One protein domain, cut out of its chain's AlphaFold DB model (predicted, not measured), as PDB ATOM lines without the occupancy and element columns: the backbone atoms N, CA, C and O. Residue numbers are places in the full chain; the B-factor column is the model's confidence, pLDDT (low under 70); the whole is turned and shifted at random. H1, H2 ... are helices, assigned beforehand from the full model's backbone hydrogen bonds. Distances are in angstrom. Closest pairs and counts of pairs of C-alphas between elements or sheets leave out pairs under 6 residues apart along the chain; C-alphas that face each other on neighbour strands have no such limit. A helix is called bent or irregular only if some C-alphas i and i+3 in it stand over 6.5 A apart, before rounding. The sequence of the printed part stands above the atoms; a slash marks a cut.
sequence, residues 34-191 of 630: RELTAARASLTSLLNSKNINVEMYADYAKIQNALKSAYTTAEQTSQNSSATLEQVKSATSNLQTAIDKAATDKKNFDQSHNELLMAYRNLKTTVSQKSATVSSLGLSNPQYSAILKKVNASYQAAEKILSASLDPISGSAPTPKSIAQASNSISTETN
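This is residues 34 to 191 of the 630 residues of the protein "VlhA.3.03 variable lipoprotein family protein" of Mycoplasma gallisepticum S6 (UniProt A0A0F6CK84). Two slender bundles of three helices each are joined end to end at an angle, making a wide V. One arm holds H1, H3 and H4, with the short H2 beside one end of H3; the other holds H5, H7 and H8, with the short H6 following H5. The longest helix, H4, runs along the first arm to the corner, where H5 turns off, and residues 141 to 146 stick out at the far end of the second arm. The printed part has 158 residues, with eight named helices, H1 to H8 in chain order, and no named strand; its class is all helix. It is loose, with a radius of gyration of the C-alphas of 22.1 A, and spans 73 by 33 by 22 A.

H1, residues 34 to 47, begins at C-alpha 34 (158.866, 190.283, 172.998) and is 20.0 A long. H2, residues 50 to 55, measures 8.4 A, and H3, residues 61 to 79, 26.5 A. H4, residues 85 to 112, is 40.4 A long and ends at C-alpha 112 (126.360, 181.606, 141.715). H5, residues 114 to 128, measures 21.2 A, and H6, residues 130 to 136, 9.9 A. H7, residues 142 to 162, is 28.7 A long; it is irregular, with C-alphas 143 and 146 8.0 A apart, and has a kink of 39 degrees near residue 149. H8, residues 176 to 189, measures 19.9 A and ends at C-alpha 189 (118.363, 206.593, 123.251).

H1, H3 and H4 form an up and down bundle, each helix running against the one before it. H3, the hub, touches H1 with residues 71 to 78 alone; the closest C-alphas, of Leu 47 and Tyr 71, are 6.8 A apart. H3 and H4 are a helical hairpin at a shallow tilt of 10 degrees, with C-alphas of Ala 74 and Ala 91 closest at 5.4 A. H2 and H3 are another, closest at Val 54 and Gln 64, 5.8 A between C-alphas. H4 and H5 are about perpendicular, at 90 degrees. H5, H7 and H8 form a second up and down bundle. H7 and H8 are a helical hairpin, its closest C-alphas those of Ala 158 and Ala 182, 5.4 A apart. H6 is close to H7 but not clearly touching, with C-alphas of Lys 130 and Tyr 155 closest at 7.3 A. Every O i to N i+4 pair is within hydrogen-bond range in H1 to H6 and H8; in H7, 15 of 17 are.

The C-alphas of Arg 34 and Gln 143 are farthest apart, at 73.6 A. The printed part has no cut. The link from H7 to H8, residues 163 to 175, is long; the other links are tight. Mean pLDDT of the printed part is 95.7, and no printed residue is under 70.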
ATOM      1  N   ARG A  34     158.488 190.284 174.424       87.31
ATOM      2  CA  ARG A  34     158.866 190.283 172.998       87.31
ATOM      3  C   ARG A  34     157.782 189.642 172.132       87.31
ATOM      4  O   ARG A  34     157.454 190.196 171.085       87.31
ATOM      5  N   GLU A  35     157.178 188.544 172.585       91.50
ATOM      6  CA  GLU A  35     156.052 187.910 171.888       91.50
ATOM      7  C   GLU A  35     154.824 188.821 171.789       91.50
ATOM      8  O   GLU A  35     154.221 188.912 170.719       91.50
ATOM      9  N   LEU A  36     154.464 189.538 172.859       91.88
ATOM     10  CA  LEU A  36     153.347 190.490 172.836       91.88
ATOM     11  C   LEU A  36     153.613 191.651 171.877       91.88
ATOM     12  O   LEU A  36     152.721 192.056 171.129       91.88
ATOM     13  N   THR A  37     154.848 192.154 171.857       91.06
ATOM     14  CA  THR A  37     155.271 193.208 170.928       91.06
ATOM     15  C   THR A  37     155.168 192.738 169.476       91.06
ATOM     16  O   THR A  37     154.592 193.437 168.641       91.06
ATOM     17  N   ALA A  38     155.652 191.530 169.177       93.19
ATOM     18  CA  ALA A  38     155.540 190.931 167.850       93.19
ATOM     19  C   ALA A  38     154.071 190.703 167.442       93.19
ATOM     20  O   ALA A  38     153.678 191.077 166.338       93.19
ATOM     21  N   ALA A  39     153.234 190.181 168.345       94.81
ATOM     22  CA  ALA A  39     151.807 189.971 168.093       94.81
ATOM     23  C   ALA A  39     151.069 191.292 167.796       94.81
ATOM     24  O   ALA A  39     150.247 191.354 166.879       94.81
ATOM     25  N   ARG A  40     151.394 192.377 168.515       94.75
ATOM     26  CA  ARG A  40     150.841 193.719 168.250       94.75
ATOM     27  C   ARG A  40     151.296 194.278 166.901       94.75
ATOM     28  O   ARG A  40     150.492 194.905 166.207       94.75
ATOM     29  N   ALA A  41     152.544 194.030 166.500       95.25
ATOM     30  CA  ALA A  41     153.043 194.418 165.183       95.25
ATOM     31  C   ALA A  41     152.296 193.684 164.052       95.25
ATOM     32  O   ALA A  41     151.870 194.323 163.089       95.25
ATOM     33  N   SER A  42     152.050 192.376 164.198       96.44
ATOM     34  CA  SER A  42     151.254 191.593 163.241       96.44
ATOM     35  C   SER A  42     149.818 192.109 163.114       96.44
ATOM     36  O   SER A  42     149.346 192.325 161.996       96.44
ATOM     37  N   LEU A  43     149.142 192.380 164.238       97.44
ATOM     38  CA  LEU A  43     147.794 192.956 164.232       97.44
ATOM     39  C   LEU A  43     147.767 194.319 163.526       97.44
ATOM     40  O   LEU A  43     146.912 194.567 162.680       97.44
ATOM     41  N   THR A  44     148.737 195.183 163.829       97.06
ATOM     42  CA  THR A  44     148.867 196.510 163.204       97.06
ATOM     43  C   THR A  44     149.074 196.403 161.694       97.06
ATOM     44  O   THR A  44     148.446 197.136 160.932       97.06
ATOM     45  N   SER A  45     149.899 195.457 161.237       96.62
ATOM     46  CA  SER A  45     150.107 195.211 159.808       96.62
ATOM     47  C   SER A  45     148.807 194.836 159.091       96.62
ATOM     48  O   SER A  45     148.555 195.334 157.995       96.62
ATOM     49  N   LEU A  46     147.961 193.998 159.703       96.75
ATOM     50  CA  LEU A  46     146.647 193.668 159.142       96.75
ATOM     51  C   LEU A  46     145.718 194.882 159.134       96.75
ATOM     52  O   LEU A  46     145.080 195.151 158.118       96.75
ATOM     53  N   LEU A  47     145.670 195.657 160.218       97.81
ATOM     54  CA  LEU A  47     144.848 196.868 160.298       97.81
ATOM     55  C   LEU A  47     145.215 197.898 159.220       97.81
ATOM     56  O   LEU A  47     144.325 198.503 158.624       97.81
ATOM     57  N   ASN A  48     146.500 198.030 158.882       97.06
ATOM     58  CA  ASN A  48     146.961 198.922 157.814       97.06
ATOM     59  C   ASN A  48     146.413 198.545 156.423       97.06
ATOM     60  O   ASN A  48     146.366 199.393 155.533       97.06
ATOM     61  N   SER A  49     145.952 197.304 156.227       95.56
ATOM     62  CA  SER A  49     145.341 196.848 154.969       95.56
ATOM     63  C   SER A  49     143.839 197.154 154.847       95.56
ATOM     64  O   SER A  49     143.248 196.902 153.795       95.56
ATOM     65  N   LYS A  50     143.215 197.726 155.890       96.50
ATOM     66  CA  LYS A  50     141.761 197.950 155.990       96.50
ATOM     67  C   LYS A  50     141.155 198.610 154.759       96.50
ATOM     68  O   LYS A  50     140.191 198.080 154.218       96.50
ATOM     69  N   ASN A  51     141.703 199.742 154.315       94.69
ATOM     70  CA  ASN A  51     141.114 200.513 153.215       94.69
ATOM     71  C   ASN A  51     141.082 199.705 151.915       94.69
ATOM     72  O   ASN A  51     140.021 199.586 151.311       94.69
ATOM     73  N   ILE A  52     142.203 199.073 151.557       94.62
ATOM     74  CA  ILE A  52     142.322 198.238 150.355       94.62
ATOM     75  C   ILE A  52     141.328 197.075 150.428       94.62
ATOM     76  O   ILE A  52     140.521 196.880 149.522       94.62
ATOM     77  N   ASN A  53     141.339 196.339 151.540       94.69
ATOM     78  CA  ASN A  53     140.507 195.151 151.698       94.69
ATOM     79  C   ASN A  53     139.011 195.486 151.715       94.69
ATOM     80  O   ASN A  53     138.220 194.768 151.122       94.69
ATOM     81  N   VAL A  54     138.598 196.577 152.359       95.62
ATOM     82  CA  VAL A  54     137.187 196.986 152.417       95.62
ATOM     83  C   VAL A  54     136.695 197.545 151.076       95.62
ATOM     84  O   VAL A  54     135.541 197.311 150.701       95.62
ATOM     85  N   GLU A  55     137.539 198.272 150.342       95.06
ATOM     86  CA  GLU A  55     137.192 198.864 149.044       95.06
ATOM     87  C   GLU A  55     136.954 197.801 147.961       95.06
ATOM     88  O   GLU A  55     136.039 197.945 147.152       95.06
ATOM     89  N   MET A  56     137.668 196.668 148.013       95.56
ATOM     90  CA  MET A  56     137.455 195.528 147.106       95.56
ATOM     91  C   MET A  56     136.019 194.975 147.112       95.56
ATOM     92  O   MET A  56     135.604 194.330 146.146       95.56
ATOM     93  N   TYR A  57     135.257 195.224 148.180       96.50
ATOM     94  CA  TYR A  57     133.878 194.757 148.346       96.50
ATOM     95  C   TYR A  57     132.850 195.893 148.268       96.50
ATOM     96  O   TYR A  57     131.735 195.731 148.753       96.50
ATOM     97  N   ALA A  58     133.187 197.042 147.668       93.50
ATOM     98  CA  ALA A  58     132.277 198.190 147.561       93.50
ATOM     99  C   ALA A  58     130.922 197.857 146.905       93.50
ATOM    100  O   ALA A  58     129.897 198.375 147.338       93.50
ATOM    101  N   ASP A  59     130.907 196.943 145.931       95.25
ATOM    102  CA  ASP A  59     129.682 196.473 145.269       95.25
ATOM    103  C   ASP A  59     128.916 195.393 146.091       95.25
ATOM    104  O   ASP A  59     127.834 194.970 145.691       95.25
ATOM    105  N   TYR A  60     129.445 194.936 147.238       96.56
ATOM    106  CA  TYR A  60     128.939 193.809 148.046       96.56
ATOM    107  C   TYR A  60     128.749 194.219 149.515       96.56
ATOM    108  O   TYR A  60     129.505 193.817 150.403       96.56
ATOM    109  N   ALA A  61     127.740 195.042 149.792       96.12
ATOM    110  CA  ALA A  61     127.535 195.690 151.087       96.12
ATOM    111  C   ALA A  61     127.509 194.721 152.281       96.12
ATOM    112  O   ALA A  61     128.037 195.056 153.339       96.12
ATOM    113  N   LYS A  62     126.934 193.523 152.138       96.19
ATOM    114  CA  LYS A  62     126.889 192.516 153.206       96.19
ATOM    115  C   LYS A  62     128.282 191.989 153.558       96.19
ATOM    116  O   LYS A  62     128.649 192.012 154.735       96.19
ATOM    117  N   ILE A  63     129.073 191.595 152.557       97.56
ATOM    118  CA  ILE A  63     130.477 191.184 152.735       97.56
ATOM    119  C   ILE A  63     131.292 192.347 153.311       97.56
ATOM    120  O   ILE A  63     132.001 192.189 154.308       97.56
ATOM    121  N   GLN A  64     131.135 193.543 152.738       97.31
ATOM    122  CA  GLN A  64     131.847 194.738 153.174       97.31
ATOM    123  C   GLN A  64     131.543 195.098 154.635       97.31
ATOM    124  O   GLN A  64     132.452 195.455 155.384       97.31
ATOM    125  N   ASN A  65     130.282 195.009 155.059       96.75
ATOM    126  CA  ASN A  65     129.856 195.352 156.414       96.75
ATOM    127  C   ASN A  65     130.380 194.361 157.460       96.75
ATOM    128  O   ASN A  65     130.839 194.776 158.527       96.75
ATOM    129  N   ALA A  66     130.360 193.063 157.143       96.50
ATOM    130  CA  ALA A  66     130.954 192.039 157.996       96.50
ATOM    131  C   ALA A  66     132.462 192.279 158.177       96.50
ATOM    132  O   ALA A  66     132.963 192.279 159.303       96.50
ATOM    133  N   LEU A  67     133.169 192.583 157.083       97.75
ATOM    134  CA  LEU A  67     134.600 192.864 157.117       97.75
ATOM    135  C   LEU A  67     134.922 194.152 157.894       97.75
ATOM    136  O   LEU A  67     135.799 194.144 158.755       97.75
ATOM    137  N   LYS A  68     134.177 195.245 157.664       97.44
ATOM    138  CA  LYS A  68     134.294 196.495 158.441       97.44
ATOM    139  C   LYS A  68     134.124 196.241 159.941       97.44
ATOM    140  O   LYS A  68     134.911 196.757 160.728       97.44
ATOM    141  N   SER A  69     133.143 195.423 160.324       97.25
ATOM    142  CA  SER A  69     132.892 195.073 161.729       97.25
ATOM    143  C   SER A  69     134.073 194.319 162.349       97.25
ATOM    144  O   SER A  69     134.482 194.640 163.462       97.25
ATOM    145  N   ALA A  70     134.679 193.376 161.619       97.81
ATOM    146  CA  ALA A  70     135.870 192.658 162.077       97.81
ATOM    147  C   ALA A  70     137.079 193.589 162.276       97.81
ATOM    148  O   ALA A  70     137.767 193.490 163.294       97.81
ATOM    149  N   TYR A  71     137.301 194.536 161.355       98.38
ATOM    150  CA  TYR A  71     138.335 195.565 161.516       98.38
ATOM    151  C   TYR A  71     138.096 196.440 162.750       98.38
ATOM    152  O   TYR A  71     139.038 196.681 163.500       98.38
ATOM    153  N   THR A  72     136.857 196.874 163.005       97.62
ATOM    154  CA  THR A  72     136.515 197.661 164.203       97.62
ATOM    155  C   THR A  72     136.829 196.895 165.493       97.62
ATOM    156  O   THR A  72     137.446 197.445 166.403       97.62
ATOM    157  N   THR A  73     136.471 195.610 165.571       97.44
ATOM    158  CA  THR A  73     136.783 194.759 166.735       97.44
ATOM    159  C   THR A  73     138.296 194.579 166.934       97.44
ATOM    160  O   THR A  73     138.802 194.615 168.060       97.44
ATOM    161  N   ALA A  74     139.045 194.416 165.842       97.69
ATOM    162  CA  ALA A  74     140.501 194.308 165.876       97.69
ATOM    163  C   ALA A  74     141.179 195.627 166.304       97.69
ATOM    164  O   ALA A  74     142.118 195.602 167.102       97.69
ATOM    165  N   GLU A  75     140.676 196.777 165.841       97.31
ATOM    166  CA  GLU A  75     141.132 198.112 166.260       97.31
ATOM    167  C   GLU A  75     140.947 198.327 167.763       97.31
ATOM    168  O   GLU A  75     141.879 198.775 168.429       97.31
ATOM    169  N   GLN A  76     139.792 197.941 168.317       96.81
ATOM    170  CA  GLN A  76     139.528 198.033 169.758       96.81
ATOM    171  C   GLN A  76     140.542 197.226 170.581       96.81
ATOM    172  O   GLN A  76     141.051 197.714 171.590       96.81
ATOM    173  N   THR A  77     140.890 196.015 170.132       96.88
ATOM    174  CA  THR A  77     141.925 195.202 170.797       96.88
ATOM    175  C   THR A  77     143.309 195.845 170.685       96.88
ATOM    176  O   THR A  77     144.056 195.871 171.661       96.88
ATOM    177  N   SER A  78     143.648 196.396 169.516       95.25
ATOM    178  CA  SER A  78     144.934 197.062 169.281       95.25
ATOM    179  C   SER A  78     145.131 198.283 170.191       95.25
ATOM    180  O   SER A  78     146.205 198.465 170.766       95.25
ATOM    181  N   GLN A  79     144.069 199.071 170.387       94.81
ATOM    182  CA  GLN A  79     144.064 200.277 171.223       94.81
ATOM    183  C   GLN A  79     144.038 199.982 172.731       94.81
ATOM    184  O   GLN A  79     144.383 200.850 173.532       94.81
ATOM    185  N   ASN A  80     143.659 198.768 173.141       94.94
ATOM    186  CA  ASN A  80     143.668 198.372 174.544       94.94
ATOM    187  C   ASN A  80     145.107 198.077 175.013       94.94
ATOM    188  O   ASN A  80     145.685 197.025 174.711       94.94
ATOM    189  N   SER A  81     145.686 199.003 175.783       91.38
ATOM    190  CA  SER A  81     147.030 198.868 176.365       91.38
ATOM    191  C   SER A  81     147.155 197.683 177.329       91.38
ATOM    192  O   SER A  81     148.244 197.129 177.457       91.38
ATOM    193  N   SER A  82     146.045 197.239 177.926       93.75
ATOM    194  CA  SER A  82     145.978 196.095 178.843       93.75
ATOM    195  C   SER A  82     145.649 194.765 178.153       93.75
ATOM    196  O   SER A  82     145.464 193.762 178.840       93.75
ATOM    197  N   ALA A  83     145.539 194.729 176.817       93.94
ATOM    198  CA  ALA A  83     145.247 193.486 176.105       93.94
ATOM    199  C   ALA A  83     146.373 192.454 176.285       93.94
ATOM    200  O   ALA A  83     147.551 192.765 176.072       93.94
ATOM    201  N   THR A  84     145.995 191.227 176.649       95.12
ATOM    202  CA  THR A  84     146.911 190.101 176.860       95.12
ATOM    203  C   THR A  84     147.444 189.540 175.539       95.12
ATOM    204  O   THR A  84     146.890 189.791 174.465       95.12
ATOM    205  N   LEU A  85     148.512 188.738 175.610       93.50
ATOM    206  CA  LEU A  85     149.087 188.049 174.451       93.50
ATOM    207  C   LEU A  85     148.042 187.208 173.707       93.50
ATOM    208  O   LEU A  85     147.900 187.353 172.493       93.50
ATOM    209  N   GLU A  86     147.270 186.392 174.430       94.50
ATOM    210  CA  GLU A  86     146.161 185.609 173.881       94.50
ATOM    211  C   GLU A  86     145.107 186.498 173.218       94.50
ATOM    212  O   GLU A  86     144.685 186.197 172.107       94.50
ATOM    213  N   GLN A  87     144.721 187.622 173.833       96.50
ATOM    214  CA  GLN A  87     143.730 188.533 173.248       96.50
ATOM    215  C   GLN A  87     144.216 189.132 171.920       96.50
ATOM    216  O   GLN A  87     143.453 189.173 170.952       96.50
ATOM    217  N   VAL A  88     145.488 189.541 171.832       97.06
ATOM    218  CA  VAL A  88     146.080 190.080 170.594       97.06
ATOM    219  C   VAL A  88     146.231 188.990 169.524       97.06
ATOM    220  O   VAL A  88     145.891 189.226 168.360       97.06
ATOM    221  N   LYS A  89     146.680 187.780 169.896       96.25
ATOM    222  CA  LYS A  89     146.770 186.624 168.981       96.25
ATOM    223  C   LYS A  89     145.381 186.227 168.456       96.25
ATOM    224  O   LYS A  89     145.217 186.057 167.248       96.25
ATOM    225  N   SER A  90     144.365 186.171 169.319       96.88
ATOM    226  CA  SER A  90     142.977 185.896 168.928       96.88
ATOM    227  C   SER A  90     142.402 186.983 168.018       96.88
ATOM    228  O   SER A  90     141.801 186.648 167.002       96.88
ATOM    229  N   ALA A  91     142.614 188.272 168.308       97.81
ATOM    230  CA  ALA A  91     142.161 189.358 167.436       97.81
ATOM    231  C   ALA A  91     142.816 189.300 166.045       97.81
ATOM    232  O   ALA A  91     142.130 189.459 165.037       97.81
ATOM    233  N   THR A  92     144.117 188.998 165.990       97.81
ATOM    234  CA  THR A  92     144.865 188.795 164.737       97.81
ATOM    235  C   THR A  92     144.274 187.637 163.929       97.81
ATOM    236  O   THR A  92     143.934 187.808 162.760       97.81
ATOM    237  N   SER A  93     144.084 186.474 164.562       97.69
ATOM    238  CA  SER A  93     143.521 185.284 163.911       97.69
ATOM    239  C   SER A  93     142.076 185.486 163.453       97.69
ATOM    240  O   SER A  93     141.703 185.011 162.379       97.69
ATOM    241  N   ASN A  94     141.262 186.196 164.237       97.75
ATOM    242  CA  ASN A  94     139.871 186.492 163.899       97.75
ATOM    243  C   ASN A  94     139.782 187.464 162.719       97.75
ATOM    244  O   ASN A  94     138.966 187.256 161.822       97.75
ATOM    245  N   LEU A  95     140.635 188.495 162.686       98.38
ATOM    246  CA  LEU A  95     140.695 189.427 161.563       98.38
ATOM    247  C   LEU A  95     141.149 188.724 160.279       98.38
ATOM    248  O   LEU A  95     140.505 188.893 159.247       98.38
ATOM    249  N   GLN A  96     142.196 187.893 160.345       97.94
ATOM    250  CA  GLN A  96     142.648 187.108 159.193       97.94
ATOM    251  C   GLN A  96     141.538 186.180 158.681       97.94
ATOM    252  O   GLN A  96     141.212 186.204 157.497       97.94
ATOM    253  N   THR A  97     140.871 185.454 159.584       98.06
ATOM    254  CA  THR A  97     139.719 184.603 159.239       98.06
ATOM    255  C   THR A  97     138.608 185.399 158.551       98.06
ATOM    256  O   THR A  97     138.017 184.927 157.583       98.06
ATOM    257  N   ALA A  98     138.309 186.615 159.020       98.19
ATOM    258  CA  ALA A  98     137.293 187.467 158.406       98.19
ATOM    259  C   ALA A  98     137.696 187.954 157.001       98.19
ATOM    260  O   ALA A  98     136.842 188.000 156.114       98.19
ATOM    261  N   ILE A  99     138.977 188.274 156.784       98.06
ATOM    262  CA  ILE A  99     139.527 188.634 155.466       98.06
ATOM    263  C   ILE A  99     139.396 187.447 154.497       98.06
ATOM    264  O   ILE A  99     138.834 187.595 153.409       98.06
ATOM    265  N   ASP A 100     139.824 186.253 154.914       97.81
ATOM    266  CA  ASP A 100     139.759 185.037 154.091       97.81
ATOM    267  C   ASP A 100     138.308 184.634 153.789       97.81
ATOM    268  O   ASP A 100     137.965 184.220 152.671       97.81
ATOM    269  N   LYS A 101     137.420 184.811 154.773       97.25
ATOM    270  CA  LYS A 101     135.989 184.583 154.600       97.25
ATOM    271  C   LYS A 101     135.384 185.566 153.601       97.25
ATOM    272  O   LYS A 101     134.632 185.127 152.738       97.25
ATOM    273  N   ALA A 102     135.722 186.856 153.654       97.88
ATOM    274  CA  ALA A 102     135.225 187.841 152.691       97.88
ATOM    275  C   ALA A 102     135.641 187.496 151.249       97.88
ATOM    276  O   ALA A 102     134.831 187.581 150.322       97.88
ATOM    277  N   ALA A 103     136.882 187.038 151.052       97.25
ATOM    278  CA  ALA A 103     137.358 186.557 149.757       97.25
ATOM    279  C   ALA A 103     136.585 185.316 149.276       97.25
ATOM    280  O   ALA A 103     136.183 185.244 148.111       97.25
ATOM    281  N   THR A 104     136.327 184.368 150.178       97.62
ATOM    282  CA  THR A 104     135.568 183.144 149.883       97.62
ATOM    283  C   THR A 104     134.102 183.440 149.560       97.62
ATOM    284  O   THR A 104     133.583 182.951 148.558       97.62
ATOM    285  N   ASP A 105     133.442 184.281 150.359       97.56
ATOM    286  CA  ASP A 105     132.046 184.676 150.162       97.56
ATOM    287  C   ASP A 105     131.865 185.380 148.812       97.56
ATOM    288  O   ASP A 105     130.946 185.045 148.065       97.56
ATOM    289  N   LYS A 106     132.789 186.279 148.442       96.62
ATOM    290  CA  LYS A 106     132.774 186.929 147.123       96.62
ATOM    291  C   LYS A 106     132.926 185.911 145.997       96.62
ATOM    292  O   LYS A 106     132.178 185.962 145.028       96.62
ATOM    293  N   LYS A 107     133.868 184.970 146.112       96.69
ATOM    294  CA  LYS A 107     134.059 183.917 145.102       96.69
ATOM    295  C   LYS A 107     132.789 183.077 144.917       96.69
ATOM    296  O   LYS A 107     132.399 182.816 143.782       96.69
ATOM    297  N   ASN A 108     132.137 182.692 146.012       96.56
ATOM    298  CA  ASN A 108     130.898 181.911 145.982       96.56
ATOM    299  C   ASN A 108     129.733 182.709 145.383       96.56
ATOM    300  O   ASN A 108     128.975 182.179 144.565       96.56
ATOM    301  N   PHE A 109     129.602 183.986 145.755       96.06
ATOM    302  CA  PHE A 109     128.622 184.884 145.150       96.06
ATOM    303  C   PHE A 109     128.853 184.978 143.640       96.06
ATOM    304  O   PHE A 109     127.928 184.763 142.859       96.06
ATOM    305  N   ASP A 110     130.097 185.226 143.227       95.25
ATOM    306  CA  ASP A 110     130.436 185.430 141.824       95.25
ATOM    307  C   ASP A 110     130.142 184.189 140.968       95.25
ATOM    308  O   ASP A 110     129.633 184.307 139.854       95.25
ATOM    309  N   GLN A 111     130.403 182.994 141.501       95.31
ATOM    310  CA  GLN A 111     130.103 181.731 140.824       95.31
ATOM    311  C   GLN A 111     128.599 181.466 140.692       95.31
ATOM    312  O   GLN A 111     128.156 180.959 139.665       95.31
ATOM    313  N   SER A 112     127.814 181.822 141.710       94.94
ATOM    314  CA  SER A 112     126.360 181.606 141.715       94.94
ATOM    315  C   SER A 112     125.579 182.663 140.924       94.94
ATOM    316  O   SER A 112     124.435 182.414 140.553       94.94
ATOM    317  N   HIS A 113     126.193 183.812 140.616       94.88
ATOM    318  CA  HIS A 113     125.535 184.960 139.981       94.88
ATOM    319  C   HIS A 113     126.260 185.449 138.714       94.88
ATOM    320  O   HIS A 113     126.288 186.649 138.426       94.88
ATOM    321  N   ASN A 114     126.844 184.537 137.931       92.88
ATOM    322  CA  ASN A 114     127.647 184.884 136.752       92.88
ATOM    323  C   ASN A 114     126.908 185.795 135.745       92.88
ATOM    324  O   ASN A 114     127.463 186.791 135.283       92.88
ATOM    325  N   GLU A 115     125.638 185.504 135.444       92.81
ATOM    326  CA  GLU A 115     124.831 186.317 134.517       92.81
ATOM    327  C   GLU A 115     124.621 187.750 135.023       92.81
ATOM    328  O   GLU A 115     124.768 188.712 134.265       92.81
ATOM    329  N   LEU A 116     124.331 187.901 136.320       94.94
ATOM    330  CA  LEU A 116     124.174 189.202 136.968       94.94
ATOM    331  C   LEU A 116     125.476 190.004 136.890       94.94
ATOM    332  O   LEU A 116     125.449 191.177 136.523       94.94
ATOM    333  N   LEU A 117     126.614 189.374 137.187       94.69
ATOM    334  CA  LEU A 117     127.920 190.031 137.136       94.69
ATOM    335  C   LEU A 117     128.306 190.472 135.732       94.69
ATOM    336  O   LEU A 117     128.821 191.577 135.560       94.69
ATOM    337  N   MET A 118     128.070 189.626 134.732       92.81
ATOM    338  CA  MET A 118     128.340 189.969 133.341       92.81
ATOM    339  C   MET A 118     127.498 191.179 132.915       92.81
ATOM    340  O   MET A 118     128.042 192.156 132.398       92.81
ATOM    341  N   ALA A 119     126.194 191.162 133.206       95.25
ATOM    342  CA  ALA A 119     125.301 192.278 132.914       95.25
ATOM    343  C   ALA A 119     125.723 193.563 133.656       95.25
ATOM    344  O   ALA A 119     125.784 194.633 133.048       95.25
ATOM    345  N   TYR A 120     126.070 193.459 134.943       96.19
ATOM    346  CA  TYR A 120     126.514 194.582 135.773       96.19
ATOM    347  C   TYR A 120     127.807 195.220 135.246       96.19
ATOM    348  O   TYR A 120     127.884 196.440 135.109       96.19
ATOM    349  N   ARG A 121     128.813 194.412 134.885       94.50
ATOM    350  CA  ARG A 121     130.090 194.893 134.320       94.50
ATOM    351  C   ARG A 121     129.902 195.584 132.971       94.50
ATOM    352  O   ARG A 121     130.514 196.627 132.733       94.50
ATOM    353  N   ASN A 122     129.038 195.034 132.119       95.12
ATOM    354  CA  ASN A 122     128.699 195.649 130.838       95.12
ATOM    355  C   ASN A 122     128.028 197.008 131.053       95.12
ATOM    356  O   ASN A 122     128.490 198.001 130.499       95.12
ATOM    357  N   LEU A 123     127.021 197.086 131.934       97.50
ATOM    358  CA  LEU A 123     126.354 198.351 132.253       97.50
ATOM    359  C   LEU A 123     127.329 199.382 132.844       97.50
ATOM    360  O   LEU A 123     127.311 200.539 132.435       97.50
ATOM    361  N   LYS A 124     128.221 198.966 133.754       96.75
ATOM    362  CA  LYS A 124     129.261 199.830 134.341       96.75
ATOM    363  C   LYS A 124     130.185 200.417 133.269       96.75
ATOM    364  O   LYS A 124     130.510 201.600 133.327       96.75
ATOM    365  N   THR A 125     130.546 199.616 132.268       96.69
ATOM    366  CA  THR A 125     131.335 200.058 131.106       96.69
ATOM    367  C   THR A 125     130.544 201.022 130.218       96.69
ATOM    368  O   THR A 125     131.059 202.063 129.828       96.69
ATOM    369  N   THR A 126     129.274 200.728 129.932       96.94
ATOM    370  CA  THR A 126     128.409 201.623 129.149       96.94
ATOM    371  C   THR A 126     128.235 202.983 129.829       96.94
ATOM    372  O   THR A 126     128.351 204.018 129.174       96.94
ATOM    373  N   VAL A 127     127.990 203.003 131.144       98.12
ATOM    374  CA  VAL A 127     127.817 204.239 131.926       98.12
ATOM    375  C   VAL A 127     129.106 205.059 131.976       98.12
ATOM    376  O   VAL A 127     129.049 206.277 131.810       98.12
ATOM    377  N   SER A 128     130.278 204.428 132.123       97.19
ATOM    378  CA  SER A 128     131.557 205.159 132.145       97.19
ATOM    379  C   SER A 128     131.881 205.854 130.814       97.19
ATOM    380  O   SER A 128     132.597 206.854 130.798       97.19
ATOM    381  N   GLN A 129     131.303 205.386 129.704       96.69
ATOM    382  CA  GLN A 129     131.471 205.970 128.370       96.69
ATOM    383  C   GLN A 129     130.528 207.147 128.076       96.69
ATOM    384  O   GLN A 129     130.683 207.788 127.037       96.69
ATOM    385  N   LYS A 130     129.591 207.489 128.975       97.50
ATOM    386  CA  LYS A 130     128.569 208.541 128.784       97.50
ATOM    387  C   LYS A 130     129.103 209.819 128.136       97.50
ATOM    388  O   LYS A 130     128.558 210.268 127.132       97.50
ATOM    389  N   SER A 131     130.174 210.397 128.685       96.62
ATOM    390  CA  SER A 131     130.735 211.658 128.178       96.62
ATOM    391  C   SER A 131     131.281 211.521 126.753       96.62
ATOM    392  O   SER A 131     131.104 212.429 125.938       96.62
ATOM    393  N   ALA A 132     131.925 210.392 126.442       97.19
ATOM    394  CA  ALA A 132     132.442 210.111 125.108       97.19
ATOM    395  C   ALA A 132     131.295 209.909 124.108       97.19
ATOM    396  O   ALA A 132     131.324 210.500 123.032       97.19
ATOM    397  N   THR A 133     130.254 209.164 124.492       96.56
ATOM    398  CA  THR A 133     129.053 208.934 123.674       96.56
ATOM    399  C   THR A 133     128.289 210.229 123.392       96.56
ATOM    400  O   THR A 133     127.960 210.520 122.248       96.56
ATOM    401  N   VAL A 134     128.037 211.058 124.409       96.88
ATOM    402  CA  VAL A 134     127.357 212.356 124.237       96.88
ATOM    403  C   VAL A 134     128.138 213.270 123.287       96.88
ATOM    404  O   VAL A 134     127.543 213.920 122.423       96.88
ATOM    405  N   SER A 135     129.467 213.285 123.422       96.50
ATOM    406  CA  SER A 135     130.349 214.094 122.577       96.50
ATOM    407  C   SER A 135     130.385 213.587 121.135       96.50
ATOM    408  O   SER A 135     130.244 214.386 120.214       96.50
ATOM    409  N   SER A 136     130.514 212.272 120.919       96.38
ATOM    410  CA  SER A 136     130.568 211.682 119.573       96.38
ATOM    411  C   SER A 136     129.257 211.852 118.799       96.38
ATOM    412  O   SER A 136     129.275 212.008 117.581       96.38
ATOM    413  N   LEU A 137     128.122 211.895 119.500       96.62
ATOM    414  CA  LEU A 137     126.804 212.158 118.916       96.62
ATOM    415  C   LEU A 137     126.529 213.657 118.674       96.62
ATOM    416  O   LEU A 137     125.530 214.013 118.034       96.62
ATOM    417  N   GLY A 138     127.403 214.543 119.168       96.25
ATOM    418  CA  GLY A 138     127.289 215.995 119.019       96.25
ATOM    419  C   GLY A 138     126.131 216.613 119.805       96.25
ATOM    420  O   GLY A 138     125.617 217.656 119.410       96.25
ATOM    421  N   LEU A 139     125.686 215.982 120.898       97.12
ATOM    422  CA  LEU A 139     124.501 216.415 121.656       97.12
ATOM    423  C   LEU A 139     124.758 217.613 122.585       97.12
ATOM    424  O   LEU A 139     123.823 218.125 123.191       97.12
ATOM    425  N   SER A 140     126.005 218.080 122.683       94.75
ATOM    426  CA  SER A 140     126.384 219.243 123.499       94.75
ATOM    427  C   SER A 140     125.926 220.585 122.913       94.75
ATOM    428  O   SER A 140     125.981 221.595 123.610       94.75
ATOM    429  N   ASN A 141     125.493 220.627 121.647       95.25
ATOM    430  CA  ASN A 141     124.934 221.844 121.060       95.25
ATOM    431  C   ASN A 141     123.595 222.192 121.757       95.25
ATOM    432  O   ASN A 141     122.727 221.316 121.842       95.25
ATOM    433  N   PRO A 142     123.385 223.446 122.220       94.62
ATOM    434  CA  PRO A 142     122.156 223.869 122.893       94.62
ATOM    435  C   PRO A 142     120.853 223.491 122.175       94.62
ATOM    436  O   PRO A 142     119.876 223.154 122.848       94.62
ATOM    437  N   GLN A 143     120.834 223.473 120.835       95.88
ATOM    438  CA  GLN A 143     119.643 223.111 120.054       95.88
ATOM    439  C   GLN A 143     119.186 221.653 120.266       95.88
ATOM    440  O   GLN A 143     118.025 221.332 120.038       95.88
ATOM    441  N   TYR A 144     120.061 220.774 120.766       98.06
ATOM    442  CA  TYR A 144     119.748 219.375 121.084       98.06
ATOM    443  C   TYR A 144     119.489 219.136 122.576       98.06
ATOM    444  O   TYR A 144     119.442 217.990 123.021       98.06
ATOM    445  N   SER A 145     119.317 220.190 123.373       97.50
ATOM    446  CA  SER A 145     119.219 220.088 124.836       97.50
ATOM    447  C   SER A 145     118.112 219.151 125.341       97.50
ATOM    448  O   SER A 145     118.341 218.433 126.315       97.50
ATOM    449  N   ALA A 146     116.950 219.071 124.684       97.62
ATOM    450  CA  ALA A 146     115.905 218.123 125.087       97.62
ATOM    451  C   ALA A 146     116.245 216.665 124.723       97.62
ATOM    452  O   ALA A 146     115.970 215.756 125.510       97.62
ATOM    453  N   ILE A 147     116.921 216.436 123.590       98.19
ATOM    454  CA  ILE A 147     117.481 215.123 123.225       98.19
ATOM    455  C   ILE A 147     118.520 214.705 124.273       98.19
ATOM    456  O   ILE A 147     118.454 213.605 124.824       98.19
ATOM    457  N   LEU A 148     119.443 215.609 124.616       98.06
ATOM    458  CA  LEU A 148     120.455 215.379 125.644       98.06
ATOM    459  C   LEU A 148     119.822 215.094 127.012       98.06
ATOM    460  O   LEU A 148     120.292 214.213 127.729       98.06
ATOM    461  N   LYS A 149     118.743 215.792 127.379       97.12
ATOM    462  CA  LYS A 149     117.993 215.536 128.617       97.12
ATOM    463  C   LYS A 149     117.448 214.104 128.654       97.12
ATOM    464  O   LYS A 149     117.588 213.439 129.679       97.12
ATOM    465  N   LYS A 150     116.895 213.610 127.542       95.56
ATOM    466  CA  LYS A 150     116.389 212.233 127.412       95.56
ATOM    467  C   LYS A 150     117.505 211.188 127.536       95.56
ATOM    468  O   LYS A 150     117.373 210.252 128.323       95.56
ATOM    469  N   VAL A 151     118.636 211.403 126.860       97.56
ATOM    470  CA  VAL A 151     119.836 210.556 126.992       97.56
ATOM    471  C   VAL A 151     120.367 210.575 128.429       97.56
ATOM    472  O   VAL A 151     120.637 209.534 129.019       97.56
ATOM    473  N   ASN A 152     120.473 211.748 129.052       97.50
ATOM    474  CA  ASN A 152     120.941 211.855 130.432       97.50
ATOM    475  C   ASN A 152     120.015 211.143 131.423       97.50
ATOM    476  O   ASN A 152     120.517 210.550 132.375       97.50
ATOM    477  N   ALA A 153     118.699 211.156 131.196       97.62
ATOM    478  CA  ALA A 153     117.744 210.444 132.038       97.62
ATOM    479  C   ALA A 153     117.941 208.916 131.986       97.62
ATOM    480  O   ALA A 153     117.870 208.262 133.030       97.62
ATOM    481  N   SER A 154     118.245 208.337 130.816       97.38
ATOM    482  CA  SER A 154     118.524 206.894 130.707       97.38
ATOM    483  C   SER A 154     119.834 206.512 131.406       97.38
ATOM    484  O   SER A 154     119.869 205.530 132.152       97.38
ATOM    485  N   TYR A 155     120.879 207.335 131.275       98.44
ATOM    486  CA  TYR A 155     122.122 207.161 132.030       98.44
ATOM    487  C   TYR A 155     121.922 207.302 133.545       98.44
ATOM    488  O   TYR A 155     122.434 206.479 134.294       98.44
ATOM    489  N   GLN A 156     121.143 208.282 134.015       97.81
ATOM    490  CA  GLN A 156     120.843 208.446 135.445       97.81
ATOM    491  C   GLN A 156     120.081 207.243 136.020       97.81
ATOM    492  O   GLN A 156     120.349 206.810 137.143       97.81
ATOM    493  N   ALA A 157     119.154 206.659 135.253       96.88
ATOM    494  CA  ALA A 157     118.467 205.435 135.655       96.88
ATOM    495  C   ALA A 157     119.445 204.253 135.810       96.88
ATOM    496  O   ALA A 157     119.346 203.494 136.776       96.88
ATOM    497  N   ALA A 158     120.420 204.127 134.905       97.81
ATOM    498  CA  ALA A 158     121.484 203.130 135.002       97.81
ATOM    499  C   ALA A 158     122.444 203.388 136.177       97.81
ATOM    500  O   ALA A 158     122.760 202.463 136.919       97.81
ATOM    501  N   GLU A 159     122.868 204.637 136.389       97.44
ATOM    502  CA  GLU A 159     123.700 205.055 137.527       97.44
ATOM    503  C   GLU A 159     123.021 204.698 138.862       97.44
ATOM    504  O   GLU A 159     123.666 204.167 139.766       97.44
ATOM    505  N   LYS A 160     121.697 204.882 138.967       95.62
ATOM    506  CA  LYS A 160     120.919 204.466 140.142       95.62
ATOM    507  C   LYS A 160     120.974 202.953 140.373       95.62
ATOM    508  O   LYS A 160     121.106 202.529 141.518       95.62
ATOM    509  N   ILE A 161     120.910 202.139 139.317       95.31
ATOM    510  CA  ILE A 161     121.070 200.679 139.426       95.31
ATOM    511  C   ILE A 161     122.488 200.321 139.888       95.31
ATOM    512  O   ILE A 161     122.633 199.488 140.775       95.31
ATOM    513  N   LEU A 162     123.518 200.970 139.335       94.81
ATOM    514  CA  LEU A 162     124.919 200.742 139.714       94.81
ATOM    515  C   LEU A 162     125.251 201.218 141.136       94.81
ATOM    516  O   LEU A 162     126.212 200.747 141.728       94.81
ATOM    517  N   SER A 163     124.462 202.134 141.700       92.44
ATOM    518  CA  SER A 163     124.599 202.539 143.105       92.44
ATOM    519  C   SER A 163     124.031 201.513 144.098       92.44
ATOM    520  O   SER A 163     124.313 201.594 145.294       92.44
ATOM    521  N   ALA A 164     123.230 200.550 143.624       92.88
ATOM    522  CA  ALA A 164     122.699 199.482 144.457       92.88
ATOM    523  C   ALA A 164     123.728 198.357 144.622       92.88
ATOM    524  O   ALA A 164     124.341 197.901 143.660       92.88
ATOM    525  N   SER A 165     123.872 197.866 145.851       94.00
ATOM    526  CA  SER A 165     124.745 196.732 146.153       94.00
ATOM    527  C   SER A 165     124.243 195.445 145.492       94.00
ATOM    528  O   SER A 165     123.058 195.123 145.583       94.00
ATOM    529  N   LEU A 166     125.162 194.665 144.920       95.81
ATOM    530  CA  LEU A 166     124.910 193.316 144.406       95.81
ATOM    531  C   LEU A 166     124.535 192.338 145.529       95.81
ATOM    532  O   LEU A 166     123.704 191.461 145.321       95.81
ATOM    533  N   ASP A 167     125.110 192.527 146.720       94.44
ATOM    534  CA  ASP A 167     124.823 191.735 147.926       94.44
ATOM    535  C   ASP A 167     124.415 192.657 149.096       94.44
ATOM    536  O   ASP A 167     125.259 193.041 149.912       94.44
ATOM    537  N   PRO A 168     123.166 193.162 149.120       93.88
ATOM    538  CA  PRO A 168     122.730 194.160 150.095       93.88
ATOM    539  C   PRO A 168     122.592 193.577 151.513       93.88
ATOM    540  O   PRO A 168     122.224 192.421 151.699       93.88
ATOM    541  N   ILE A 169     122.816 194.407 152.541       91.69
ATOM    542  CA  ILE A 169     122.561 194.039 153.953       91.69
ATOM    543  C   ILE A 169     121.056 193.822 154.188       91.69
ATOM    544  O   ILE A 169     120.650 192.931 154.931       91.69
ATOM    545  N   SER A 170     120.236 194.653 153.541       84.69
ATOM    546  CA  SER A 170     118.774 194.634 153.587       84.69
ATOM    547  C   SER A 170     118.204 195.246 152.306       84.69
ATOM    548  O   SER A 170     118.810 196.163 151.751       84.69
ATOM    549  N   GLY A 171     117.021 194.804 151.877       81.50
ATOM    550  CA  GLY A 171     116.388 195.254 150.632       81.50
ATOM    551  C   GLY A 171     116.727 194.365 149.433       81.50
ATOM    552  O   GLY A 171     117.293 193.284 149.584       81.50
ATOM    553  N   SER A 172     116.328 194.799 148.237       86.12
ATOM    554  CA  SER A 172     116.472 194.009 147.009       86.12
ATOM    555  C   SER A 172     117.762 194.340 146.262       86.12
ATOM    556  O   SER A 172     118.077 195.509 146.047       86.12
ATOM    557  N   ALA A 173     118.471 193.301 145.822       91.44
ATOM    558  CA  ALA A 173     119.582 193.422 144.886       91.44
ATOM    559  C   ALA A 173     119.074 193.796 143.476       91.44
ATOM    560  O   ALA A 173     117.928 193.474 143.128       91.44
ATOM    561  N   PRO A 174     119.900 194.444 142.637       94.75
ATOM    562  CA  PRO A 174     119.581 194.612 141.225       94.75
ATOM    563  C   PRO A 174     119.432 193.247 140.540       94.75
ATOM    564  O   PRO A 174     120.118 192.281 140.865       94.75
ATOM    565  N   THR A 175     118.533 193.171 139.560       94.00
ATOM    566  CA  THR A 175     118.260 191.935 138.811       94.00
ATOM    567  C   THR A 175     118.825 192.014 137.390       94.00
ATOM    568  O   THR A 175     118.905 193.118 136.830       94.00
ATOM    569  N   PRO A 176     119.126 190.871 136.740       93.06
ATOM    570  CA  PRO A 176     119.514 190.853 135.329       93.06
ATOM    571  C   PRO A 176     118.497 191.565 134.428       93.06
ATOM    572  O   PRO A 176     118.877 192.308 133.528       93.06
ATOM    573  N   LYS A 177     117.197 191.426 134.727       93.00
ATOM    574  CA  LYS A 177     116.114 192.090 133.989       93.00
ATOM    575  C   LYS A 177     116.183 193.614 134.098       93.00
ATOM    576  O   LYS A 177     116.118 194.285 133.073       93.00
ATOM    577  N   SER A 178     116.330 194.163 135.307       95.25
ATOM    578  CA  SER A 178     116.439 195.619 135.498       95.25
ATOM    579  C   SER A 178     117.693 196.198 134.837       95.25
ATOM    580  O   SER A 178     117.634 197.279 134.259       95.25
ATOM    581  N   ILE A 179     118.808 195.460 134.868       96.69
ATOM    582  CA  ILE A 179     120.054 195.868 134.207       96.69
ATOM    583  C   ILE A 179     119.878 195.847 132.686       96.69
ATOM    584  O   ILE A 179     120.199 196.830 132.024       96.69
ATOM    585  N   ALA A 180     119.309 194.773 132.130       94.44
ATOM    586  CA  ALA A 180     119.045 194.660 130.698       94.44
ATOM    587  C   ALA A 180     118.102 195.764 130.196       94.44
ATOM    588  O   ALA A 180     118.340 196.339 129.139       94.44
ATOM    589  N   GLN A 181     117.064 196.107 130.967       95.75
ATOM    590  CA  GLN A 181     116.174 197.226 130.649       95.75
ATOM    591  C   GLN A 181     116.936 198.553 130.569       95.75
ATOM    592  O   GLN A 181     116.776 199.269 129.587       95.75
ATOM    593  N   ALA A 182     117.800 198.853 131.543       97.62
ATOM    594  CA  ALA A 182     118.601 200.076 131.529       97.62
ATOM    595  C   ALA A 182     119.603 200.116 130.363       97.62
ATOM    596  O   ALA A 182     119.689 201.130 129.669       97.62
ATOM    597  N   SER A 183     120.306 199.010 130.095       96.25
ATOM    598  CA  SER A 183     121.216 198.891 128.947       96.25
ATOM    599  C   SER A 183     120.491 199.096 127.617       96.25
ATOM    600  O   SER A 183     120.982 199.819 126.749       96.25
ATOM    601  N   ASN A 184     119.309 198.495 127.459       95.62
ATOM    602  CA  ASN A 184     118.491 198.656 126.261       95.62
ATOM    603  C   ASN A 184     117.993 200.094 126.122       95.62
ATOM    604  O   ASN A 184     118.090 200.650 125.036       95.62
ATOM    605  N   SER A 185     117.530 200.723 127.209       96.62
ATOM    606  CA  SER A 185     117.139 202.135 127.193       96.62
ATOM    607  C   SER A 185     118.291 203.034 126.755       96.62
ATOM    608  O   SER A 185     118.093 203.847 125.863       96.62
ATOM    609  N   ILE A 186     119.502 202.874 127.304       98.06
ATOM    610  CA  ILE A 186     120.667 203.639 126.827       98.06
ATOM    611  C   ILE A 186     120.888 203.374 125.338       98.06
ATOM    612  O   ILE A 186     120.949 204.320 124.563       98.06
ATOM    613  N   SER A 187     120.929 202.103 124.930       95.88
ATOM    614  CA  SER A 187     121.209 201.716 123.542       95.88
ATOM    615  C   SER A 187     120.201 202.304 122.553       95.88
ATOM    616  O   SER A 187     120.599 202.760 121.485       95.88
ATOM    617  N   THR A 188     118.913 202.328 122.902       95.62
ATOM    618  CA  THR A 188     117.856 202.961 122.103       95.62
ATOM    619  C   THR A 188     118.034 204.475 122.042       95.62
ATOM    620  O   THR A 188     117.996 205.044 120.956       95.62
ATOM    621  N   GLU A 189     118.263 205.130 123.182       96.06
ATOM    622  CA  GLU A 189     118.363 206.593 123.251       96.06
ATOM    623  C   GLU A 189     119.654 207.146 122.636       96.06
ATOM    624  O   GLU A 189     119.693 208.293 122.200       96.06
ATOM    625  N   THR A 190     120.715 206.342 122.567       97.12
ATOM    626  CA  THR A 190     121.981 206.713 121.922       97.12
ATOM    627  C   THR A 190     122.106 206.181 120.496       97.12
ATOM    628  O   THR A 190     123.161 206.343 119.886       97.12
ATOM    629  N   ASN A 191     121.073 205.525 119.954       96.69
ATOM    630  CA  ASN A 191     121.111 204.977 118.602       96.69
ATOM    631  C   ASN A 191     121.116 206.119 117.563       96.69
ATOM    632  O   ASN A 191     120.144 206.879 117.502       96.69
TER     633      ASN A 191